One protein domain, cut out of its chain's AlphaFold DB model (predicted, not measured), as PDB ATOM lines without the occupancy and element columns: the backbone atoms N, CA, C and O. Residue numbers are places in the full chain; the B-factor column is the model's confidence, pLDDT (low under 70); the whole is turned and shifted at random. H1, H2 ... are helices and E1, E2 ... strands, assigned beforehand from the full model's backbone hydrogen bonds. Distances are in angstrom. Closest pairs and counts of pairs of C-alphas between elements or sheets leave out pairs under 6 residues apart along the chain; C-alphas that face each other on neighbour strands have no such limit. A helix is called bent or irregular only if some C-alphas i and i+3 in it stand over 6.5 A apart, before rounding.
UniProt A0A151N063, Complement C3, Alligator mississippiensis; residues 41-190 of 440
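What this domain is: This is residues 41 to 190 of the 440 residues of the protein "Complement C3" of Alligator mississippiensis (UniProt A0A151N063). A tiny sheet of two short strands, E1 and E2, sits between the long helix H1 and the shorter H4 in one half of an elongated domain, while in the other half H2 runs side by side with H3b, one arm of the bent helix H3. The hairpin of H5 and H6 reaches from E2 to H3b, and residues 108 to 113, of which 112 and 113 belong to H3, stick out. The printed part has 150 residues, with six named helices and two named strands in the order H1 E1 H2 H3 H4 E2 H5 H6; the sheet, order E1 E2, is parallel, and the class is mostly helix. It is only just compact, close to loose, with a radius of gyration of the C-alphas of 17.2 A and spans of 55 by 36 by 28 A.

Where its parts are: Begin at C-alpha 84, at (33.904, -15.101, 5.962), where E1, residues 84 to 86, starts; its neighbour E2 is residues 156 to 158. Find C-alpha 55 at (40.434, -11.507, 24.764); from there H1 runs 35.4 A to residue 78, with a kink of 30 degrees near residue 72. H4 is residues 137 to 148, 16.6 A long, and H2 is residues 93 to 104, 17.0 A. H3, residues 112 to 133, was assigned as one helix by its hydrogen bonds but is bent: C-alphas 120 and 123 are 6.7 A apart, and its arms H3a, residues 112 to 120, and H3b, residues 123 to 133, 15.3 A, stand at a shallow tilt of 30 degrees. H5 is residues 163 to 172, 14.8 A, and H6, residues 177 to 189, runs 16.2 A to C-alpha 189 at (25.233, -17.046, 37.279).

How they stand to each other: Look first across E1 and E2: N 86 and O 157 are within hydrogen-bond range at 2.8 A, as are N 157 and O 84 at 2.8 A. E1, H2 H3 H4, E2 form a strand-helix-strand unit, two parallel neighbour strands with helices between them in the chain. The closest C-alphas of E1 and H4, Val 85 and Val 144, are 6.7 A apart; those of E1 and H1, Leu 84 and Glu 65, are 7.3 A apart. H1 and H4 are apart. Farther out, H2 touches H3b with residues 99 to 103 alone, closest at the C-alphas of Leu 99 and Val 123, 6.8 A, at a shallow tilt of 21 degrees, opposite ways. H6 touches H5 with residues 178 to 179 alone in their helical hairpin, closest at the C-alphas of Leu 169 and Ser 179, 5.5 A, at a steep tilt of 40 degrees. H3b and H6 are close but not clearly touching, with the C-alphas of Ala 125 and Leu 187 closest at 6.0 A. Every O i to N i+4 pair is within hydrogen-bond range in H2, H3a, H3b, H4 and H6, against 17 of 20 in H1 and 4 of 6 in H5.

The domain as a whole: The two C-alphas farthest apart, Phe 78 and Pro 112, are 55.1 A apart. The printed part has no cut, and no link between named elements is long. Confidence is low, with pLDDT under 70, in 31 residues, among them 41 to 50, 168 to 174 and 185 to 190.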
ATOM      1  N   GLY A  41      48.125 -25.627   9.400       40.94
ATOM      2  CA  GLY A  41      48.687 -24.483  10.124       40.94
ATOM      3  C   GLY A  41      47.677 -23.389  10.485       40.94
ATOM      4  O   GLY A  41      48.048 -22.442  11.178       40.94
ATOM      5  N   LEU A  42      46.425 -23.485  10.023       38.38
ATOM      6  CA  LEU A  42      45.373 -22.531  10.363       38.38
ATOM      7  C   LEU A  42      44.711 -22.968  11.676       38.38
ATOM      8  O   LEU A  42      44.057 -24.012  11.694       38.38
ATOM      9  N   PRO A  43      44.816 -22.197  12.777       37.69
ATOM     10  CA  PRO A  43      43.977 -22.439  13.940       37.69
ATOM     11  C   PRO A  43      42.522 -22.179  13.535       37.69
ATOM     12  O   PRO A  43      42.073 -21.027  13.450       37.69
ATOM     13  N   GLY A  44      41.811 -23.271  13.241       36.25
ATOM     14  CA  GLY A  44      40.368 -23.297  13.056       36.25
ATOM     15  C   GLY A  44      39.722 -22.642  14.265       36.25
ATOM     16  O   GLY A  44      40.015 -22.990  15.408       36.25
ATOM     17  N   GLY A  45      38.936 -21.606  14.013       39.88
ATOM     18  CA  GLY A  45      38.515 -20.696  15.054       39.88
ATOM     19  C   GLY A  45      37.122 -20.152  14.817       39.88
ATOM     20  O   GLY A  45      36.869 -19.744  13.685       39.88
ATOM     21  N   PRO A  46      36.245 -20.143  15.831       39.91
ATOM     22  CA  PRO A  46      34.930 -19.533  15.715       39.91
ATOM     23  C   PRO A  46      35.008 -18.002  15.616       39.91
ATOM     24  O   PRO A  46      35.924 -17.393  16.172       39.91
ATOM     25  N   ASP A  47      34.011 -17.395  14.966       51.56
ATOM     26  CA  ASP A  47      33.805 -15.935  14.892       51.56
ATOM     27  C   ASP A  47      32.564 -15.505  15.706       51.56
ATOM     28  O   ASP A  47      31.589 -16.254  15.820       51.56
ATOM     29  N   VAL A  48      32.470 -14.263  16.202       58.28
ATOM     30  CA  VAL A  48      33.239 -13.721  17.335       58.28
ATOM     31  C   VAL A  48      32.244 -13.144  18.353       58.28
ATOM     32  O   VAL A  48      31.729 -12.023  18.237       58.28
ATOM     33  N   LEU A  49      31.982 -13.933  19.388       64.31
ATOM     34  CA  LEU A  49      31.549 -13.418  20.680       64.31
ATOM     35  C   LEU A  49      32.807 -12.976  21.441       64.31
ATOM     36  O   LEU A  49      33.858 -13.603  21.310       64.31
ATOM     37  N   GLY A  50      32.721 -11.923  22.254       67.31
ATOM     38  CA  GLY A  50      33.757 -11.708  23.264       67.31
ATOM     39  C   GLY A  50      33.743 -12.901  24.218       67.31
ATOM     40  O   GLY A  50      32.740 -13.125  24.893       67.31
ATOM     41  N   VAL A  51      34.817 -13.690  24.234       73.75
ATOM     42  CA  VAL A  51      34.961 -14.832  25.141       73.75
ATOM     43  C   VAL A  51      35.967 -14.441  26.212       73.75
ATOM     44  O   VAL A  51      37.132 -14.186  25.906       73.75
ATOM     45  N   ILE A  52      35.504 -14.388  27.461       73.88
ATOM     46  CA  ILE A  52      36.361 -14.104  28.614       73.88
ATOM     47  C   ILE A  52      37.545 -15.084  28.653       73.88
ATOM     48  O   ILE A  52      37.388 -16.252  28.297       73.88
ATOM     49  N   PHE A  53      38.726 -14.603  29.047       77.50
ATOM     50  CA  PHE A  53      39.997 -15.343  29.035       77.50
ATOM     51  C   PHE A  53      40.542 -15.695  27.637       77.50
ATOM     52  O   PHE A  53      41.587 -16.332  27.532       77.50
ATOM     53  N   ASN A  54      39.889 -15.237  26.562       77.75
ATOM     54  CA  ASN A  54      40.370 -15.326  25.179       77.75
ATOM     55  C   ASN A  54      40.373 -13.959  24.487       77.75
ATOM     56  O   ASN A  54      40.208 -13.864  23.271       77.75
ATOM     57  N   ASP A  55      40.574 -12.884  25.243       73.44
ATOM     58  CA  ASP A  55      40.434 -11.507  24.764       73.44
ATOM     59  C   ASP A  55      41.364 -11.203  23.578       73.44
ATOM     60  O   ASP A  55      40.944 -10.638  22.568       73.44
ATOM     61  N   ILE A  56      42.619 -11.660  23.657       71.62
ATOM     62  CA  ILE A  56      43.627 -11.490  22.595       71.62
ATOM     63  C   ILE A  56      43.230 -12.266  21.334       71.62
ATOM     64  O   ILE A  56      43.369 -11.775  20.211       71.62
ATOM     65  N   TYR A  57      42.711 -13.479  21.516       72.25
ATOM     66  CA  TYR A  57      42.241 -14.309  20.421       72.25
ATOM     67  C   TYR A  57      41.029 -13.668  19.732       72.25
ATOM     68  O   TYR A  57      41.056 -13.473  18.516       72.25
ATOM     69  N   ALA A  58      40.018 -13.256  20.499       76.62
ATOM     70  CA  ALA A  58      38.824 -12.589  19.984       76.62
ATOM     71  C   ALA A  58      39.177 -11.287  19.248       76.62
ATOM     72  O   ALA A  58      38.678 -11.047  18.149       76.62
ATOM     73  N   ALA A  59      40.102 -10.485  19.788       71.69
ATOM     74  CA  ALA A  59      40.600  -9.282  19.124       71.69
ATOM     75  C   ALA A  59      41.228  -9.587  17.752       71.69
ATOM     76  O   ALA A  59      40.972  -8.867  16.784       71.69
ATOM     77  N   SER A  60      42.006 -10.670  17.638       72.75
ATOM     78  CA  SER A  60      42.601 -11.079  16.358       72.75
ATOM     79  C   SER A  60      41.546 -11.475  15.320       72.75
ATOM     80  O   SER A  60      41.681 -11.124  14.149       72.75
ATOM     81  N   LYS A  61      40.467 -12.146  15.741       80.00
ATOM     82  CA  LYS A  61      39.373 -12.555  14.854       80.00
ATOM     83  C   LYS A  61      38.532 -11.363  14.397       80.00
ATOM     84  O   LYS A  61      38.300 -11.212  13.202       80.00
ATOM     85  N   PHE A  62      38.248 -10.412  15.291       78.12
ATOM     86  CA  PHE A  62      37.637  -9.135  14.901       78.12
ATOM     87  C   PHE A  62      38.475  -8.339  13.898       78.12
ATOM     88  O   PHE A  62      37.926  -7.707  12.995       78.12
ATOM     89  N   ALA A  63      39.804  -8.363  14.032       78.12
ATOM     90  CA  ALA A  63      40.684  -7.707  13.070       78.12
ATOM     91  C   ALA A  63      40.598  -8.360  11.679       78.12
ATOM     92  O   ALA A  63      40.590  -7.648  10.674       78.12
ATOM     93  N   VAL A  64      40.486  -9.692  11.618       80.12
ATOM     94  CA  VAL A  64      40.271 -10.429  10.362       80.12
ATOM     95  C   VAL A  64      38.928 -10.056   9.736       80.12
ATOM     96  O   VAL A  64      38.902  -9.743   8.546       80.12
ATOM     97  N   GLU A  65      37.844  -9.997  10.515       83.00
ATOM     98  CA  GLU A  65      36.535  -9.561  10.009       83.00
ATOM     99  C   GLU A  65      36.606  -8.163   9.374       83.00
ATOM    100  O   GLU A  65      36.196  -7.975   8.226       83.00
ATOM    101  N   GLY A  66      37.165  -7.184  10.096       81.44
ATOM    102  CA  GLY A  66      37.263  -5.803   9.615       81.44
ATOM    103  C   GLY A  66      38.165  -5.660   8.385       81.44
ATOM    104  O   GLY A  66      37.868  -4.877   7.474       81.44
ATOM    105  N   PHE A  67      39.244  -6.446   8.322       85.81
ATOM    106  CA  PHE A  67      40.110  -6.520   7.149       85.81
ATOM    107  C   PHE A  67      39.369  -7.098   5.938       85.81
ATOM    108  O   PHE A  67      39.374  -6.482   4.872       85.81
ATOM    109  N   CYS A  68      38.696  -8.242   6.097       83.69
ATOM    110  CA  CYS A  68      37.956  -8.901   5.024       83.69
ATOM    111  C   CYS A  68      36.781  -8.058   4.520       83.69
ATOM    112  O   CYS A  68      36.560  -8.004   3.313       83.69
ATOM    113  N   GLU A  69      36.066  -7.357   5.400       87.50
ATOM    114  CA  GLU A  69      34.991  -6.438   5.016       87.50
ATOM    115  C   GLU A  69      35.522  -5.247   4.205       87.50
ATOM    116  O   GLU A  69      34.992  -4.933   3.137       87.50
ATOM    117  N   SER A  70      36.627  -4.641   4.649       85.62
ATOM    118  CA  SER A  70      37.289  -3.556   3.913       85.62
ATOM    119  C   SER A  70      37.798  -4.019   2.545       85.62
ATOM    120  O   SER A  70      37.661  -3.308   1.546       85.62
ATOM    121  N   LEU A  71      38.363  -5.226   2.486       84.50
ATOM    122  CA  LEU A  71      38.873  -5.834   1.261       84.50
ATOM    123  C   LEU A  71      37.737  -6.196   0.291       84.50
ATOM    124  O   LEU A  71      37.866  -5.958  -0.908       84.50
ATOM    125  N   ALA A  72      36.609  -6.707   0.791       86.88
ATOM    126  CA  ALA A  72      35.441  -7.051  -0.018       86.88
ATOM    127  C   ALA A  72      34.913  -5.846  -0.809       86.88
ATOM    128  O   ALA A  72      34.589  -5.977  -1.988       86.88
ATOM    129  N   ILE A  73      34.880  -4.662  -0.185       90.69
ATOM    130  CA  ILE A  73      34.458  -3.412  -0.836       90.69
ATOM    131  C   ILE A  73      35.386  -3.069  -2.009       90.69
ATOM    132  O   ILE A  73      34.914  -2.703  -3.085       90.69
ATOM    133  N   GLN A  74      36.701  -3.208  -1.821       87.31
ATOM    134  CA  GLN A  74      37.697  -2.901  -2.855       87.31
ATOM    135  C   GLN A  74      37.648  -3.899  -4.017       87.31
ATOM    136  O   GLN A  74      37.742  -3.513  -5.182       87.31
ATOM    137  N   LEU A  75      37.490  -5.185  -3.705       83.44
ATOM    138  CA  LEU A  75      37.534  -6.275  -4.677       83.44
ATOM    139  C   LEU A  75      36.251  -6.416  -5.506       83.44
ATOM    140  O   LEU A  75      36.294  -6.974  -6.606       83.44
ATOM    141  N   LEU A  76      35.138  -5.838  -5.045       85.38
ATOM    142  CA  LEU A  76      33.858  -5.886  -5.749       85.38
ATOM    143  C   LEU A  76      33.928  -5.264  -7.155       85.38
ATOM    144  O   LEU A  76      33.261  -5.748  -8.067       85.38
ATOM    145  N   HIS A  77      34.775  -4.247  -7.364       87.06
ATOM    146  CA  HIS A  77      34.995  -3.644  -8.688       87.06
ATOM    147  C   HIS A  77      35.562  -4.639  -9.715       87.06
ATOM    148  O   HIS A  77      35.297  -4.517 -10.908       87.06
ATOM    149  N   PHE A  78      36.306  -5.646  -9.251       88.62
ATOM    150  CA  PHE A  78      36.887  -6.702 -10.083       88.62
ATOM    151  C   PHE A  78      36.007  -7.952 -10.156       88.62
ATOM    152  O   PHE A  78      36.452  -8.983 -10.655       88.62
ATOM    153  N   ASN A  79      34.771  -7.880  -9.646       83.38
ATOM    154  CA  ASN A  79      33.866  -9.021  -9.519       83.38
ATOM    155  C   ASN A  79      34.479 -10.184  -8.705       83.38
ATOM    156  O   ASN A  79      34.191 -11.353  -8.956       83.38
ATOM    157  N   ILE A  80      35.341  -9.861  -7.733       87.88
ATOM    158  CA  ILE A  80      35.905 -10.820  -6.779       87.88
ATOM    159  C   ILE A  80      35.116 -10.698  -5.475       87.88
ATOM    160  O   ILE A  80      35.059  -9.629  -4.865       87.88
ATOM    161  N   HIS A  81      34.511 -11.802  -5.042       85.00
ATOM    162  CA  HIS A  81      33.745 -11.872  -3.802       85.00
ATOM    163  C   HIS A  81      34.600 -12.436  -2.665       85.00
ATOM    164  O   HIS A  81      35.315 -13.419  -2.843       85.00
ATOM    165  N   VAL A  82      34.504 -11.820  -1.487       88.44
ATOM    166  CA  VAL A  82      35.131 -12.292  -0.247       88.44
ATOM    167  C   VAL A  82      34.030 -12.803   0.673       88.44
ATOM    168  O   VAL A  82      33.012 -12.132   0.842       88.44
ATOM    169  N   SER A  83      34.255 -13.962   1.289       88.31
ATOM    170  CA  SER A  83      33.329 -14.565   2.244       88.31
ATOM    171  C   SER A  83      34.063 -15.030   3.492       88.31
ATOM    172  O   SER A  83      35.038 -15.774   3.413       88.31
ATOM    173  N   LEU A  84      33.553 -14.608   4.641       89.06
ATOM    174  CA  LEU A  84      33.904 -15.101   5.962       89.06
ATOM    175  C   LEU A  84      32.988 -16.282   6.278       89.06
ATOM    176  O   LEU A  84      31.765 -16.134   6.356       89.06
ATOM    177  N   VAL A  85      33.578 -17.466   6.413       87.38
ATOM    178  CA  VAL A  85      32.890 -18.629   6.975       87.38
ATOM    179  C   VAL A  85      33.231 -18.653   8.452       87.38
ATOM    180  O   VAL A  85      34.401 -18.736   8.809       87.38
ATOM    181  N   GLU A  86      32.199 -18.537   9.276       86.19
ATOM    182  CA  GLU A  86      32.278 -18.273  10.707       86.19
ATOM    183  C   GLU A  86      31.774 -19.517  11.450       86.19
ATOM    184  O   GLU A  86      30.558 -19.708  11.562       86.19
ATOM    185  N   PRO A  87      32.658 -20.414  11.916       84.44
ATOM    186  CA  PRO A  87      32.241 -21.551  12.718       84.44
ATOM    187  C   PRO A  87      31.728 -21.122  14.097       84.44
ATOM    188  O   PRO A  87      32.127 -20.091  14.634       84.44
ATOM    189  N   GLY A  88      30.870 -21.948  14.697       80.81
ATOM    190  CA  GLY A  88      30.663 -21.957  16.147       80.81
ATOM    191  C   GLY A  88      31.654 -22.911  16.826       80.81
ATOM    192  O   GLY A  88      32.649 -23.294  16.209       80.81
ATOM    193  N   PRO A  89      31.389 -23.354  18.068       83.06
ATOM    194  CA  PRO A  89      32.146 -24.438  18.692       83.06
ATOM    195  C   PRO A  89      32.172 -25.666  17.770       83.06
ATOM    196  O   PRO A  89      31.129 -26.055  17.248       83.06
ATOM    197  N   VAL A  90      33.350 -26.253  17.536       84.12
ATOM    198  CA  VAL A  90      33.533 -27.429  16.665       84.12
ATOM    199  C   VAL A  90      34.156 -28.556  17.471       84.12
ATOM    200  O   VAL A  90      35.170 -28.347  18.139       84.12
ATOM    201  N   HIS A  91      33.582 -29.751  17.375       81.38
ATOM    202  CA  HIS A  91      34.137 -30.939  18.008       81.38
ATOM    203  C   HIS A  91      35.438 -31.350  17.318       81.38
ATOM    204  O   HIS A  91      35.434 -31.868  16.203       81.38
ATOM    205  N   THR A  92      36.566 -31.107  17.985       77.50
ATOM    206  CA  THR A  92      37.895 -31.485  17.496       77.50
ATOM    207  C   THR A  92      38.740 -32.024  18.643       77.50
ATOM    208  O   THR A  92      38.589 -31.597  19.785       77.50
ATOM    209  N   ALA A  93      39.679 -32.925  18.342       73.50
ATOM    210  CA  ALA A  93      40.626 -33.433  19.340       73.50
ATOM    211  C   ALA A  93      41.478 -32.311  19.969       73.50
ATOM    212  O   ALA A  93      41.896 -32.413  21.119       73.50
ATOM    213  N   PHE A  94      41.689 -31.223  19.223       69.88
ATOM    214  CA  PHE A  94      42.407 -30.037  19.678       69.88
ATOM    215  C   PHE A  94      41.700 -29.325  20.839       69.88
ATOM    216  O   PHE A  94      42.360 -28.901  21.781       69.88
ATOM    217  N   GLU A  95      40.368 -29.209  20.806       71.44
ATOM    218  CA  GLU A  95      39.614 -28.558  21.886       71.44
ATOM    219  C   GLU A  95      39.710 -29.334  23.202       71.44
ATOM    220  O   GLU A  95      40.008 -28.739  24.239       71.44
ATOM    221  N   GLN A  96      39.528 -30.654  23.155       72.12
ATOM    222  CA  GLN A  96      39.647 -31.506  24.339       72.12
ATOM    223  C   GLN A  96      41.040 -31.393  24.968       72.12
ATOM    224  O   GLN A  96      41.155 -31.135  26.165       72.12
ATOM    225  N   GLN A  97      42.092 -31.484  24.148       76.25
ATOM    226  CA  GLN A  97      43.472 -31.328  24.607       76.25
ATOM    227  C   GLN A  97      43.727 -29.942  25.209       76.25
ATOM    228  O   GLN A  97      44.291 -29.845  26.294       76.25
ATOM    229  N   LEU A  98      43.260 -28.873  24.557       75.19
ATOM    230  CA  LEU A  98      43.436 -27.503  25.037       75.19
ATOM    231  C   LEU A  98      42.751 -27.267  26.392       75.19
ATOM    232  O   LEU A  98      43.323 -26.614  27.264       75.19
ATOM    233  N   LEU A  99      41.532 -27.784  26.583       75.50
ATOM    234  CA  LEU A  99      40.789 -27.637  27.838       75.50
ATOM    235  C   LEU A  99      41.368 -28.498  28.963       75.50
ATOM    236  O   LEU A  99      41.376 -28.062  30.120       75.50
ATOM    237  N   ASP A 100      41.872 -29.687  28.648       79.75
ATOM    238  CA  ASP A 100      42.536 -30.558  29.618       79.75
ATOM    239  C   ASP A 100      43.885 -29.969  30.050       79.75
ATOM    240  O   ASP A 100      44.138 -29.826  31.247       79.75
ATOM    241  N   GLU A 101      44.701 -29.496  29.106       78.50
ATOM    242  CA  GLU A 101      45.930 -28.760  29.409       78.50
ATOM    243  C   GLU A 101      45.643 -27.502  30.237       78.50
ATOM    244  O   GLU A 101      46.287 -27.279  31.261       78.50
ATOM    245  N   ALA A 102      44.638 -26.704  29.862       76.06
ATOM    246  CA  ALA A 102      44.247 -25.508  30.609       76.06
ATOM    247  C   ALA A 102      43.758 -25.819  32.036       76.06
ATOM    248  O   ALA A 102      43.966 -25.010  32.941       76.06
ATOM    249  N   SER A 103      43.144 -26.988  32.255       74.25
ATOM    250  CA  SER A 103      42.693 -27.436  33.581       74.25
ATOM    251  C   SER A 103      43.860 -27.768  34.514       74.25
ATOM    252  O   SER A 103      43.768 -27.539  35.718       74.25
ATOM    253  N   HIS A 104      44.945 -28.316  33.961       75.19
ATOM    254  CA  HIS A 104      46.082 -28.835  34.726       75.19
ATOM    255  C   HIS A 104      47.302 -27.909  34.736       75.19
ATOM    256  O   HIS A 104      48.250 -28.156  35.476       75.19
ATOM    257  N   ARG A 105      47.289 -26.836  33.940       78.00
ATOM    258  CA  ARG A 105      48.380 -25.865  33.879       78.00
ATOM    259  C   ARG A 105      48.461 -25.041  35.158       78.00
ATOM    260  O   ARG A 105      47.452 -24.532  35.655       78.00
ATOM    261  N   ASP A 106      49.683 -24.869  35.649       77.56
ATOM    262  CA  ASP A 106      49.974 -23.965  36.753       77.56
ATOM    263  C   ASP A 106      50.199 -22.541  36.254       77.56
ATOM    264  O   ASP A 106      50.910 -22.302  35.273       77.56
ATOM    265  N   PHE A 107      49.586 -21.597  36.964       81.06
ATOM    266  CA  PHE A 107      49.692 -20.163  36.720       81.06
ATOM    267  C   PHE A 107      50.294 -19.488  37.961       81.06
ATOM    268  O   PHE A 107      49.570 -18.818  38.707       81.06
ATOM    269  N   PRO A 108      51.597 -19.715  38.237       68.06
ATOM    270  CA  PRO A 108      52.289 -18.996  39.298       68.06
ATOM    271  C   PRO A 108      52.174 -17.502  38.972       68.06
ATOM    272  O   PRO A 108      52.302 -17.126  37.812       68.06
ATOM    273  N   ASP A 109      51.846 -16.676  39.960       82.12
ATOM    274  CA  ASP A 109      51.590 -15.227  39.842       82.12
ATOM    275  C   ASP A 109      50.151 -14.801  39.483       82.12
ATOM    276  O   ASP A 109      49.871 -13.604  39.425       82.12
ATOM    277  N   THR A 110      49.203 -15.731  39.309       82.12
ATOM    278  CA  THR A 110      47.772 -15.377  39.167       82.12
ATOM    279  C   THR A 110      47.080 -15.329  40.526       82.12
ATOM    280  O   THR A 110      47.266 -16.222  41.355       82.12
ATOM    281  N   ASP A 111      46.265 -14.299  40.771       85.88
ATOM    282  CA  ASP A 111      45.552 -14.181  42.040       85.88
ATOM    283  C   ASP A 111      44.511 -15.309  42.220       85.88
ATOM    284  O   ASP A 111      43.934 -15.793  41.237       85.88
ATOM    285  N   PRO A 112      44.221 -15.724  43.468       74.31
ATOM    286  CA  PRO A 112      43.319 -16.846  43.726       74.31
ATOM    287  C   PRO A 112      41.897 -16.651  43.189       74.31
ATOM    288  O   PRO A 112      41.240 -17.632  42.843       74.31
ATOM    289  N   THR A 113      41.415 -15.407  43.104       71.25
ATOM    290  CA  THR A 113      40.051 -15.106  42.645       71.25
ATOM    291  C   THR A 113      39.944 -15.309  41.140       71.25
ATOM    292  O   THR A 113      39.030 -15.988  40.672       71.25
ATOM    293  N   THR A 114      40.899 -14.778  40.378       74.38
ATOM    294  CA  THR A 114      40.967 -14.959  38.922       74.38
ATOM    295  C   THR A 114      41.231 -16.415  38.559       74.38
ATOM    296  O   THR A 114      40.580 -16.953  37.662       74.38
ATOM    297  N   LEU A 115      42.129 -17.086  39.287       79.06
ATOM    298  CA  LEU A 115      42.405 -18.505  39.077       79.06
ATOM    299  C   LEU A 115      41.167 -19.369  39.363       79.06
ATOM    300  O   LEU A 115      40.875 -20.279  38.586       79.06
ATOM    301  N   GLY A 116      40.414 -19.058  40.424       76.56
ATOM    302  CA  GLY A 116      39.133 -19.699  40.730       76.56
ATOM    303  C   GLY A 116      38.077 -19.439  39.654       76.56
ATOM    304  O   GLY A 116      37.449 -20.368  39.161       76.56
ATOM    305  N   ALA A 117      37.929 -18.198  39.180       74.94
ATOM    306  CA  ALA A 117      37.017 -17.877  38.079       74.94
ATOM    307  C   ALA A 117      37.367 -18.633  36.781       74.94
ATOM    308  O   ALA A 117      36.475 -19.093  36.062       74.94
ATOM    309  N   PHE A 118      38.658 -18.803  36.489       81.12
ATOM    310  CA  PHE A 118      39.123 -19.561  35.333       81.12
ATOM    311  C   PHE A 118      38.855 -21.069  35.482       81.12
ATOM    312  O   PHE A 118      38.205 -21.674  34.625       81.12
ATOM    313  N   ARG A 119      39.319 -21.680  36.582       81.38
ATOM    314  CA  ARG A 119      39.246 -23.133  36.805       81.38
ATOM    315  C   ARG A 119      37.840 -23.619  37.161       81.38
ATOM    316  O   ARG A 119      37.411 -24.642  36.634       81.38
ATOM    317  N   ASP A 120      37.115 -22.883  37.996       78.62
ATOM    318  CA  ASP A 120      35.861 -23.355  38.597       78.62
ATOM    319  C   ASP A 120      34.614 -22.895  37.828       78.62
ATOM    320  O   ASP A 120      33.567 -23.542  37.910       78.62
ATOM    321  N   ALA A 121      34.711 -21.811  37.046       74.62
ATOM    322  CA  ALA A 121      33.595 -21.302  36.243       74.62
ATOM    323  C   ALA A 121      33.848 -21.428  34.734       74.62
ATOM    324  O   ALA A 121      33.080 -22.095  34.036       74.62
ATOM    325  N   TYR A 122      34.925 -20.832  34.218       80.56
ATOM    326  CA  TYR A 122      35.157 -20.741  32.775       80.56
ATOM    327  C   TYR A 122      35.438 -22.096  32.107       80.56
ATOM    328  O   TYR A 122      34.787 -22.428  31.112       80.56
ATOM    329  N   VAL A 123      36.355 -22.909  32.643       82.88
ATOM    330  CA  VAL A 123      36.694 -24.215  32.047       82.88
ATOM    331  C   VAL A 123      35.480 -25.167  32.018       82.88
ATOM    332  O   VAL A 123      35.170 -25.698  30.945       82.88
ATOM    333  N   PRO A 124      34.720 -25.363  33.119       80.88
ATOM    334  CA  PRO A 124      33.517 -26.193  33.100       80.88
ATOM    335  C   PRO A 124      32.421 -25.648  32.184       80.88
ATOM    336  O   PRO A 124      31.759 -26.431  31.501       80.88
ATOM    337  N   ALA A 125      32.216 -24.327  32.147       77.00
ATOM    338  CA  ALA A 125      31.229 -23.718  31.261       77.00
ATOM    339  C   ALA A 125      31.601 -23.906  29.784       77.00
ATOM    340  O   ALA A 125      30.733 -24.233  28.977       77.00
ATOM    341  N   THR A 126      32.886 -23.786  29.445       79.25
ATOM    342  CA  THR A 126      33.389 -23.993  28.082       79.25
ATOM    343  C   THR A 126      33.216 -25.444  27.642       79.25
ATOM    344  O   THR A 126      32.631 -25.677  26.589       79.25
ATOM    345  N   ARG A 127      33.581 -26.430  28.479       81.38
ATOM    346  CA  ARG A 127      33.326 -27.856  28.181       81.38
ATOM    347  C   ARG A 127      31.849 -28.129  27.882       81.38
ATOM    348  O   ARG A 127      31.520 -28.871  26.961       81.38
ATOM    349  N   ARG A 128      30.937 -27.510  28.637       76.62
ATOM    350  CA  ARG A 128      29.491 -27.663  28.409       76.62
ATOM    351  C   ARG A 128      29.014 -26.934  27.159       76.62
ATOM    352  O   ARG A 128      28.151 -27.449  26.461       76.62
ATOM    353  N   LEU A 129      29.585 -25.772  26.844       76.75
ATOM    354  CA  LEU A 129      29.285 -25.034  25.617       76.75
ATOM    355  C   LEU A 129      29.645 -25.857  24.382       76.75
ATOM    356  O   LEU A 129      28.823 -25.977  23.478       76.75
ATOM    357  N   PHE A 130      30.837 -26.453  24.374       80.25
ATOM    358  CA  PHE A 130      31.257 -27.352  23.307       80.25
ATOM    359  C   PHE A 130      30.388 -28.606  23.257       80.25
ATOM    360  O   PHE A 130      29.957 -28.978  22.176       80.25
ATOM    361  N   ALA A 131      30.036 -29.210  24.395       81.12
ATOM    362  CA  ALA A 131      29.148 -30.374  24.414       81.12
ATOM    363  C   ALA A 131      27.724 -30.082  23.893       81.12
ATOM    364  O   ALA A 131      27.121 -30.943  23.260       81.12
ATOM    365  N   ALA A 132      27.174 -28.896  24.166       76.06
ATOM    366  CA  ALA A 132      25.785 -28.563  23.839       76.06
ATOM    367  C   ALA A 132      25.601 -27.907  22.470       76.06
ATOM    368  O   ALA A 132      24.593 -28.135  21.806       76.06
ATOM    369  N   LEU A 133      26.535 -27.037  22.089       76.75
ATOM    370  CA  LEU A 133      26.465 -26.235  20.869       76.75
ATOM    371  C   LEU A 133      27.587 -26.581  19.892       76.75
ATOM    372  O   LEU A 133      27.753 -25.863  18.912       76.75
ATOM    373  N   GLY A 134      28.363 -27.633  20.141       82.88
ATOM    374  CA  GLY A 134      29.360 -28.123  19.202       82.88
ATOM    375  C   GLY A 134      28.723 -28.610  17.906       82.88
ATOM    376  O   GLY A 134      27.692 -29.279  17.908       82.88
ATOM    377  N   GLN A 135      29.332 -28.242  16.785       85.75
ATOM    378  CA  GLN A 135      29.030 -28.805  15.469       85.75
ATOM    379  C   GLN A 135      30.145 -29.764  15.044       85.75
ATOM    380  O   GLN A 135      31.261 -29.719  15.578       85.75
ATOM    381  N   SER A 136      29.858 -30.612  14.064       84.44
ATOM    382  CA  SER A 136      30.866 -31.484  13.469       84.44
ATOM    383  C   SER A 136      31.763 -30.709  12.486       84.44
ATOM    384  O   SER A 136      31.339 -29.691  11.923       84.44
ATOM    385  N   PRO A 137      33.012 -31.149  12.252       82.94
ATOM    386  CA  PRO A 137      33.832 -30.629  11.158       82.94
ATOM    387  C   PRO A 137      33.130 -30.728   9.794       82.94
ATOM    388  O   PRO A 137      33.263 -29.827   8.966       82.94
ATOM    389  N   GLU A 138      32.339 -31.779   9.581       84.12
ATOM    390  CA  GLU A 138      31.559 -32.009   8.367       84.12
ATOM    391  C   GLU A 138      30.525 -30.898   8.130       84.12
ATOM    392  O   GLU A 138      30.398 -30.426   6.999       84.12
ATOM    393  N   ASP A 139      29.863 -30.401   9.183       81.38
ATOM    394  CA  ASP A 139      28.920 -29.273   9.087       81.38
ATOM    395  C   ASP A 139      29.612 -27.989   8.592       81.38
ATOM    396  O   ASP A 139      29.049 -27.205   7.818       81.38
ATOM    397  N   VAL A 140      30.859 -27.767   9.023       82.31
ATOM    398  CA  VAL A 140      31.674 -26.627   8.574       82.31
ATOM    399  C   VAL A 140      32.052 -26.798   7.109       82.31
ATOM    400  O   VAL A 140      31.911 -25.857   6.327       82.31
ATOM    401  N   VAL A 141      32.495 -27.996   6.720       82.25
ATOM    402  CA  VAL A 141      32.846 -28.310   5.330       82.25
ATOM    403  C   VAL A 141      31.638 -28.132   4.414       82.25
ATOM    404  O   VAL A 141      31.770 -27.511   3.359       82.25
ATOM    405  N   GLU A 142      30.449 -28.582   4.816       81.00
ATOM    406  CA  GLU A 142      29.223 -28.390   4.036       81.00
ATOM    407  C   GLU A 142      28.925 -26.897   3.817       81.00
ATOM    408  O   GLU A 142      28.582 -26.471   2.709       81.00
ATOM    409  N   ALA A 143      29.103 -26.072   4.853       81.12
ATOM    410  CA  ALA A 143      28.938 -24.628   4.740       81.12
ATOM    411  C   ALA A 143      29.974 -23.995   3.795       81.12
ATOM    412  O   ALA A 143      29.608 -23.143   2.984       81.12
ATOM    413  N   VAL A 144      31.235 -24.434   3.847       82.06
ATOM    414  CA  VAL A 144      32.295 -23.974   2.934       82.06
ATOM    415  C   VAL A 144      31.971 -24.351   1.490       82.06
ATOM    416  O   VAL A 144      31.993 -23.484   0.619       82.06
ATOM    417  N   VAL A 145      31.601 -25.608   1.225       80.31
ATOM    418  CA  VAL A 145      31.222 -26.079  -0.119       80.31
ATOM    419  C   VAL A 145      30.045 -25.271  -0.664       80.31
ATOM    420  O   VAL A 145      30.060 -24.848  -1.821       80.31
ATOM    421  N   ARG A 146      29.046 -24.983   0.178       80.06
ATOM    422  CA  ARG A 146      27.892 -24.156  -0.197       80.06
ATOM    423  C   ARG A 146      28.295 -22.731  -0.580       80.06
ATOM    424  O   ARG A 146      27.744 -22.189  -1.535       80.06
ATOM    425  N   VAL A 147      29.228 -22.128   0.153       85.75
ATOM    426  CA  VAL A 147      29.749 -20.786  -0.145       85.75
ATOM    427  C   VAL A 147      30.548 -20.794  -1.448       85.75
ATOM    428  O   VAL A 147      30.322 -19.934  -2.293       85.75
ATOM    429  N   LEU A 148      31.414 -21.790  -1.654       80.94
ATOM    430  CA  LEU A 148      32.214 -21.924  -2.876       80.94
ATOM    431  C   LEU A 148      31.355 -22.140  -4.131       80.94
ATOM    432  O   LEU A 148      31.690 -21.633  -5.197       80.94
ATOM    433  N   GLY A 149      30.242 -22.870  -4.012       78.31
ATOM    434  CA  GLY A 149      29.317 -23.120  -5.120       78.31
ATOM    435  C   GLY A 149      28.368 -21.959  -5.443       78.31
ATOM    436  O   GLY A 149      27.621 -22.034  -6.420       78.31
ATOM    437  N   ALA A 150      28.345 -20.893  -4.637       85.38
ATOM    438  CA  ALA A 150      27.418 -19.787  -4.831       85.38
ATOM    439  C   ALA A 150      27.935 -18.798  -5.886       85.38
ATOM    440  O   ALA A 150      29.025 -18.249  -5.765       85.38
ATOM    441  N   ALA A 151      27.101 -18.475  -6.881       84.25
ATOM    442  CA  ALA A 151      27.437 -17.482  -7.909       84.25
ATOM    443  C   ALA A 151      27.669 -16.065  -7.341       84.25
ATOM    444  O   ALA A 151      28.340 -15.247  -7.964       84.25
ATOM    445  N   ARG A 152      27.080 -15.764  -6.176       85.69
ATOM    446  CA  ARG A 152      27.256 -14.518  -5.415       85.69
ATOM    447  C   ARG A 152      27.276 -14.856  -3.923       85.69
ATOM    448  O   ARG A 152      26.221 -14.811  -3.285       85.69
ATOM    449  N   PRO A 153      28.423 -15.282  -3.377       87.75
ATOM    450  CA  PRO A 153      28.477 -15.750  -2.005       87.75
ATOM    451  C   PRO A 153      28.297 -14.575  -1.027       87.75
ATOM    452  O   PRO A 153      28.760 -13.461  -1.295       87.75
ATOM    453  N   PRO A 154      27.599 -14.779   0.105       87.81
ATOM    454  CA  PRO A 154      27.430 -13.736   1.110       87.81
ATOM    455  C   PRO A 154      28.763 -13.422   1.801       87.81
ATOM    456  O   PRO A 154      29.604 -14.303   1.979       87.81
ATOM    457  N   LEU A 155      28.932 -12.176   2.259       87.12
ATOM    458  CA  LEU A 155      30.144 -11.759   2.979       87.12
ATOM    459  C   LEU A 155      30.348 -12.538   4.285       87.12
ATOM    460  O   LEU A 155      31.485 -12.761   4.671       87.12
ATOM    461  N   ARG A 156      29.271 -12.952   4.967       87.12
ATOM    462  CA  ARG A 156      29.332 -13.667   6.253       87.12
ATOM    463  C   ARG A 156      28.430 -14.895   6.238       87.12
ATOM    464  O   ARG A 156      27.242 -14.784   5.923       87.12
ATOM    465  N   THR A 157      28.977 -16.043   6.630       86.31
ATOM    466  CA  THR A 157      28.271 -17.328   6.708       86.31
ATOM    467  C   THR A 157      28.534 -17.989   8.054       86.31
ATOM    468  O   THR A 157      29.558 -18.635   8.240       86.31
ATOM    469  N   GLN A 158      27.579 -17.870   8.979       85.88
ATOM    470  CA  GLN A 158      27.611 -18.590  10.254       85.88
ATOM    471  C   GLN A 158      27.204 -20.051  10.035       85.88
ATOM    472  O   GLN A 158      26.091 -20.312   9.563       85.88
ATOM    473  N   THR A 159      28.090 -20.994  10.361       83.88
ATOM    474  CA  THR A 159      27.866 -22.423  10.078       83.88
ATOM    475  C   THR A 159      27.007 -23.092  11.150       83.88
ATOM    476  O   THR A 159      26.236 -24.000  10.849       83.88
ATOM    477  N   ASN A 160      27.071 -22.598  12.390       82.25
ATOM    478  CA  ASN A 160      26.411 -23.216  13.529       82.25
ATOM    479  C   ASN A 160      25.041 -22.576  13.802       82.25
ATOM    480  O   ASN A 160      24.933 -21.418  14.218       82.25
ATOM    481  N   ARG A 161      23.963 -23.341  13.588       73.00
ATOM    482  CA  ARG A 161      22.581 -22.842  13.729       73.00
ATOM    483  C   ARG A 161      22.219 -22.449  15.163       73.00
ATOM    484  O   ARG A 161      21.524 -21.452  15.335       73.00
ATOM    485  N   GLY A 162      22.681 -23.198  16.167       67.69
ATOM    486  CA  GLY A 162      22.422 -22.894  17.579       67.69
ATOM    487  C   GLY A 162      23.199 -21.663  18.043       67.69
ATOM    488  O   GLY A 162      22.652 -20.765  18.680       67.69
ATOM    489  N   TYR A 163      24.459 -21.563  17.621       72.69
ATOM    490  CA  TYR A 163      25.333 -20.437  17.940       72.69
ATOM    491  C   TYR A 163      24.898 -19.125  17.263       72.69
ATOM    492  O   TYR A 163      25.095 -18.038  17.806       72.69
ATOM    493  N   LYS A 164      24.216 -19.212  16.113       70.44
ATOM    494  CA  LYS A 164      23.662 -18.056  15.389       70.44
ATOM    495  C   LYS A 164      22.745 -17.183  16.250       70.44
ATOM    496  O   LYS A 164      22.725 -15.971  16.052       70.44
ATOM    497  N   VAL A 165      22.008 -17.769  17.200       66.69
ATOM    498  CA  VAL A 165      21.131 -17.023  18.121       66.69
ATOM    499  C   VAL A 165      21.954 -16.118  19.037       66.69
ATOM    500  O   VAL A 165      21.626 -14.943  19.181       66.69
ATOM    501  N   LEU A 166      23.062 -16.627  19.585       68.38
ATOM    502  CA  LEU A 166      23.966 -15.857  20.446       68.38
ATOM    503  C   LEU A 166      24.659 -14.731  19.670       68.38
ATOM    504  O   LEU A 166      24.727 -13.599  20.145       68.38
ATOM    505  N   VAL A 167      25.096 -15.008  18.440       72.06
ATOM    506  CA  VAL A 167      25.701 -13.995  17.557       72.06
ATOM    507  C   VAL A 167      24.679 -12.926  17.139       72.06
ATOM    508  O   VAL A 167      25.027 -11.751  17.010       72.06
ATOM    509  N   ALA A 168      23.404 -13.291  16.964       68.81
ATOM    510  CA  ALA A 168      22.350 -12.343  16.604       68.81
ATOM    511  C   ALA A 168      22.111 -11.281  17.689       68.81
ATOM    512  O   ALA A 168      21.821 -10.135  17.345       68.81
ATOM    513  N   LEU A 169      22.313 -11.611  18.971       64.44
ATOM    514  CA  LEU A 169      22.169 -10.661  20.083       64.44
ATOM    515  C   LEU A 169      23.052  -9.419  19.904       64.44
ATOM    516  O   LEU A 169      22.617  -8.304  20.174       64.44
ATOM    517  N   LYS A 170      24.262  -9.601  19.366       64.69
ATOM    518  CA  LYS A 170      25.202  -8.512  19.072       64.69
ATOM    519  C   LYS A 170      24.726  -7.595  17.938       64.69
ATOM    520  O   LYS A 170      25.096  -6.429  17.893       64.69
ATOM    521  N   ARG A 171      23.932  -8.119  17.000       65.44
ATOM    522  CA  ARG A 171      23.409  -7.353  15.855       65.44
ATOM    523  C   ARG A 171      22.106  -6.625  16.186       65.44
ATOM    524  O   ARG A 171      21.816  -5.611  15.565       65.44
ATOM    525  N   VAL A 172      21.324  -7.157  17.126       61.25
ATOM    526  CA  VAL A 172      20.005  -6.625  17.507       61.25
ATOM    527  C   VAL A 172      20.104  -5.558  18.601       61.25
ATOM    528  O   VAL A 172      19.240  -4.689  18.665       61.25
ATOM    529  N   ASP A 173      21.153  -5.587  19.428       64.19
ATOM    530  CA  ASP A 173      21.408  -4.578  20.460       64.19
ATOM    531  C   ASP A 173      22.635  -3.707  20.119       64.19
ATOM    532  O   ASP A 173      23.769  -4.119  20.379       64.19
ATOM    533  N   PRO A 174      22.434  -2.478  19.601       60.78
ATOM    534  CA  PRO A 174      23.519  -1.538  19.314       60.78
ATOM    535  C   PRO A 174      24.342  -1.131  20.542       60.78
ATOM    536  O   PRO A 174      25.462  -0.654  20.382       60.78
ATOM    537  N   SER A 175      23.805  -1.291  21.760       71.44
ATOM    538  CA  SER A 175      24.536  -0.970  22.991       71.44
ATOM    539  C   SER A 175      25.545  -2.054  23.385       71.44
ATOM    540  O   SER A 175      26.437  -1.795  24.187       71.44
ATOM    541  N   GLY A 176      25.404  -3.275  22.854       64.25
ATOM    542  CA  GLY A 176      26.224  -4.439  23.204       64.25
ATOM    543  C   GLY A 176      25.918  -5.052  24.578       64.25
ATOM    544  O   GLY A 176      26.358  -6.174  24.851       64.25
ATOM    545  N   THR A 177      25.127  -4.375  25.413       70.38
ATOM    546  CA  THR A 177      24.784  -4.757  26.792       70.38
ATOM    547  C   THR A 177      24.166  -6.146  26.868       70.38
ATOM    548  O   THR A 177      24.543  -6.960  27.708       70.38
ATOM    549  N   LEU A 178      23.238  -6.450  25.965       64.38
ATOM    550  CA  LEU A 178      22.494  -7.700  25.950       64.38
ATOM    551  C   LEU A 178      23.416  -8.889  25.661       64.38
ATOM    552  O   LEU A 178      23.303  -9.929  26.307       64.38
ATOM    553  N   SER A 179      24.377  -8.715  24.752       69.75
ATOM    554  CA  SER A 179      25.372  -9.746  24.440       69.75
ATOM    555  C   SER A 179      26.331  -9.997  25.612       69.75
ATOM    556  O   SER A 179      26.619 -11.149  25.941       69.75
ATOM    557  N   VAL A 180      26.762  -8.933  26.299       73.00
ATOM    558  CA  VAL A 180      27.677  -9.004  27.448       73.00
ATOM    559  C   VAL A 180      26.985  -9.633  28.655       73.00
ATOM    560  O   VAL A 180      27.522 -10.565  29.251       73.00
ATOM    561  N   HIS A 181      25.770  -9.194  28.988       72.81
ATOM    562  CA  HIS A 181      25.005  -9.740  30.110       72.81
ATOM    563  C   HIS A 181      24.585 -11.193  29.876       72.81
ATOM    564  O   HIS A 181      24.687 -11.998  30.799       72.81
ATOM    565  N   ALA A 182      24.167 -11.559  28.658       70.44
ATOM    566  CA  ALA A 182      23.854 -12.950  28.332       70.44
ATOM    567  C   ALA A 182      25.085 -13.854  28.510       70.44
ATOM    568  O   ALA A 182      24.995 -14.901  29.149       70.44
ATOM    569  N   SER A 183      26.248 -13.413  28.020       72.88
ATOM    570  CA  SER A 183      27.514 -14.144  28.164       72.88
ATOM    571  C   SER A 183      27.933 -14.266  29.632       72.88
ATOM    572  O   SER A 183      28.266 -15.354  30.096       72.88
ATOM    573  N   HIS A 184      27.846 -13.171  30.392       74.62
ATOM    574  CA  HIS A 184      28.153 -13.143  31.821       74.62
ATOM    575  C   HIS A 184      27.240 -14.080  32.627       74.62
ATOM    576  O   HIS A 184      27.723 -14.849  33.455       74.62
ATOM    577  N   HIS A 185      25.929 -14.069  32.373       67.75
ATOM    578  CA  HIS A 185      24.982 -14.945  33.067       67.75
ATOM    579  C   HIS A 185      25.186 -16.427  32.728       67.75
ATOM    580  O   HIS A 185      25.147 -17.262  33.637       67.75
ATOM    581  N   LEU A 186      25.455 -16.751  31.456       65.81
ATOM    582  CA  LEU A 186      25.773 -18.115  31.018       65.81
ATOM    583  C   LEU A 186      27.016 -18.670  31.730       65.81
ATOM    584  O   LEU A 186      27.028 -19.840  32.121       65.81
ATOM    585  N   LEU A 187      28.029 -17.823  31.931       65.00
ATOM    586  CA  LEU A 187      29.304 -18.194  32.545       65.00
ATOM    587  C   LEU A 187      29.243 -18.230  34.081       65.00
ATOM    588  O   LEU A 187      29.616 -19.238  34.679       65.00
ATOM    589  N   PHE A 188      28.749 -17.170  34.729       61.91
ATOM    590  CA  PHE A 188      28.923 -16.962  36.174       61.91
ATOM    591  C   PHE A 188      27.668 -17.190  37.017       61.91
ATOM    592  O   PHE A 188      27.777 -17.592  38.171       61.91
ATOM    593  N   SER A 189      26.469 -16.956  36.480       53.12
ATOM    594  CA  SER A 189      25.233 -17.046  37.279       53.12
ATOM    595  C   SER A 189      24.593 -18.428  37.254       53.12
ATOM    596  O   SER A 189      23.878 -18.797  38.181       53.12
ATOM    597  N   CYS A 190      24.847 -19.204  36.203       48.47
ATOM    598  CA  CYS A 190      24.213 -20.507  36.017       48.47
ATOM    599  C   CYS A 190      25.191 -21.685  36.093       48.47
ATOM    600  O   CYS A 190      24.773 -22.832  35.915       48.47
TER     601      CYS A 190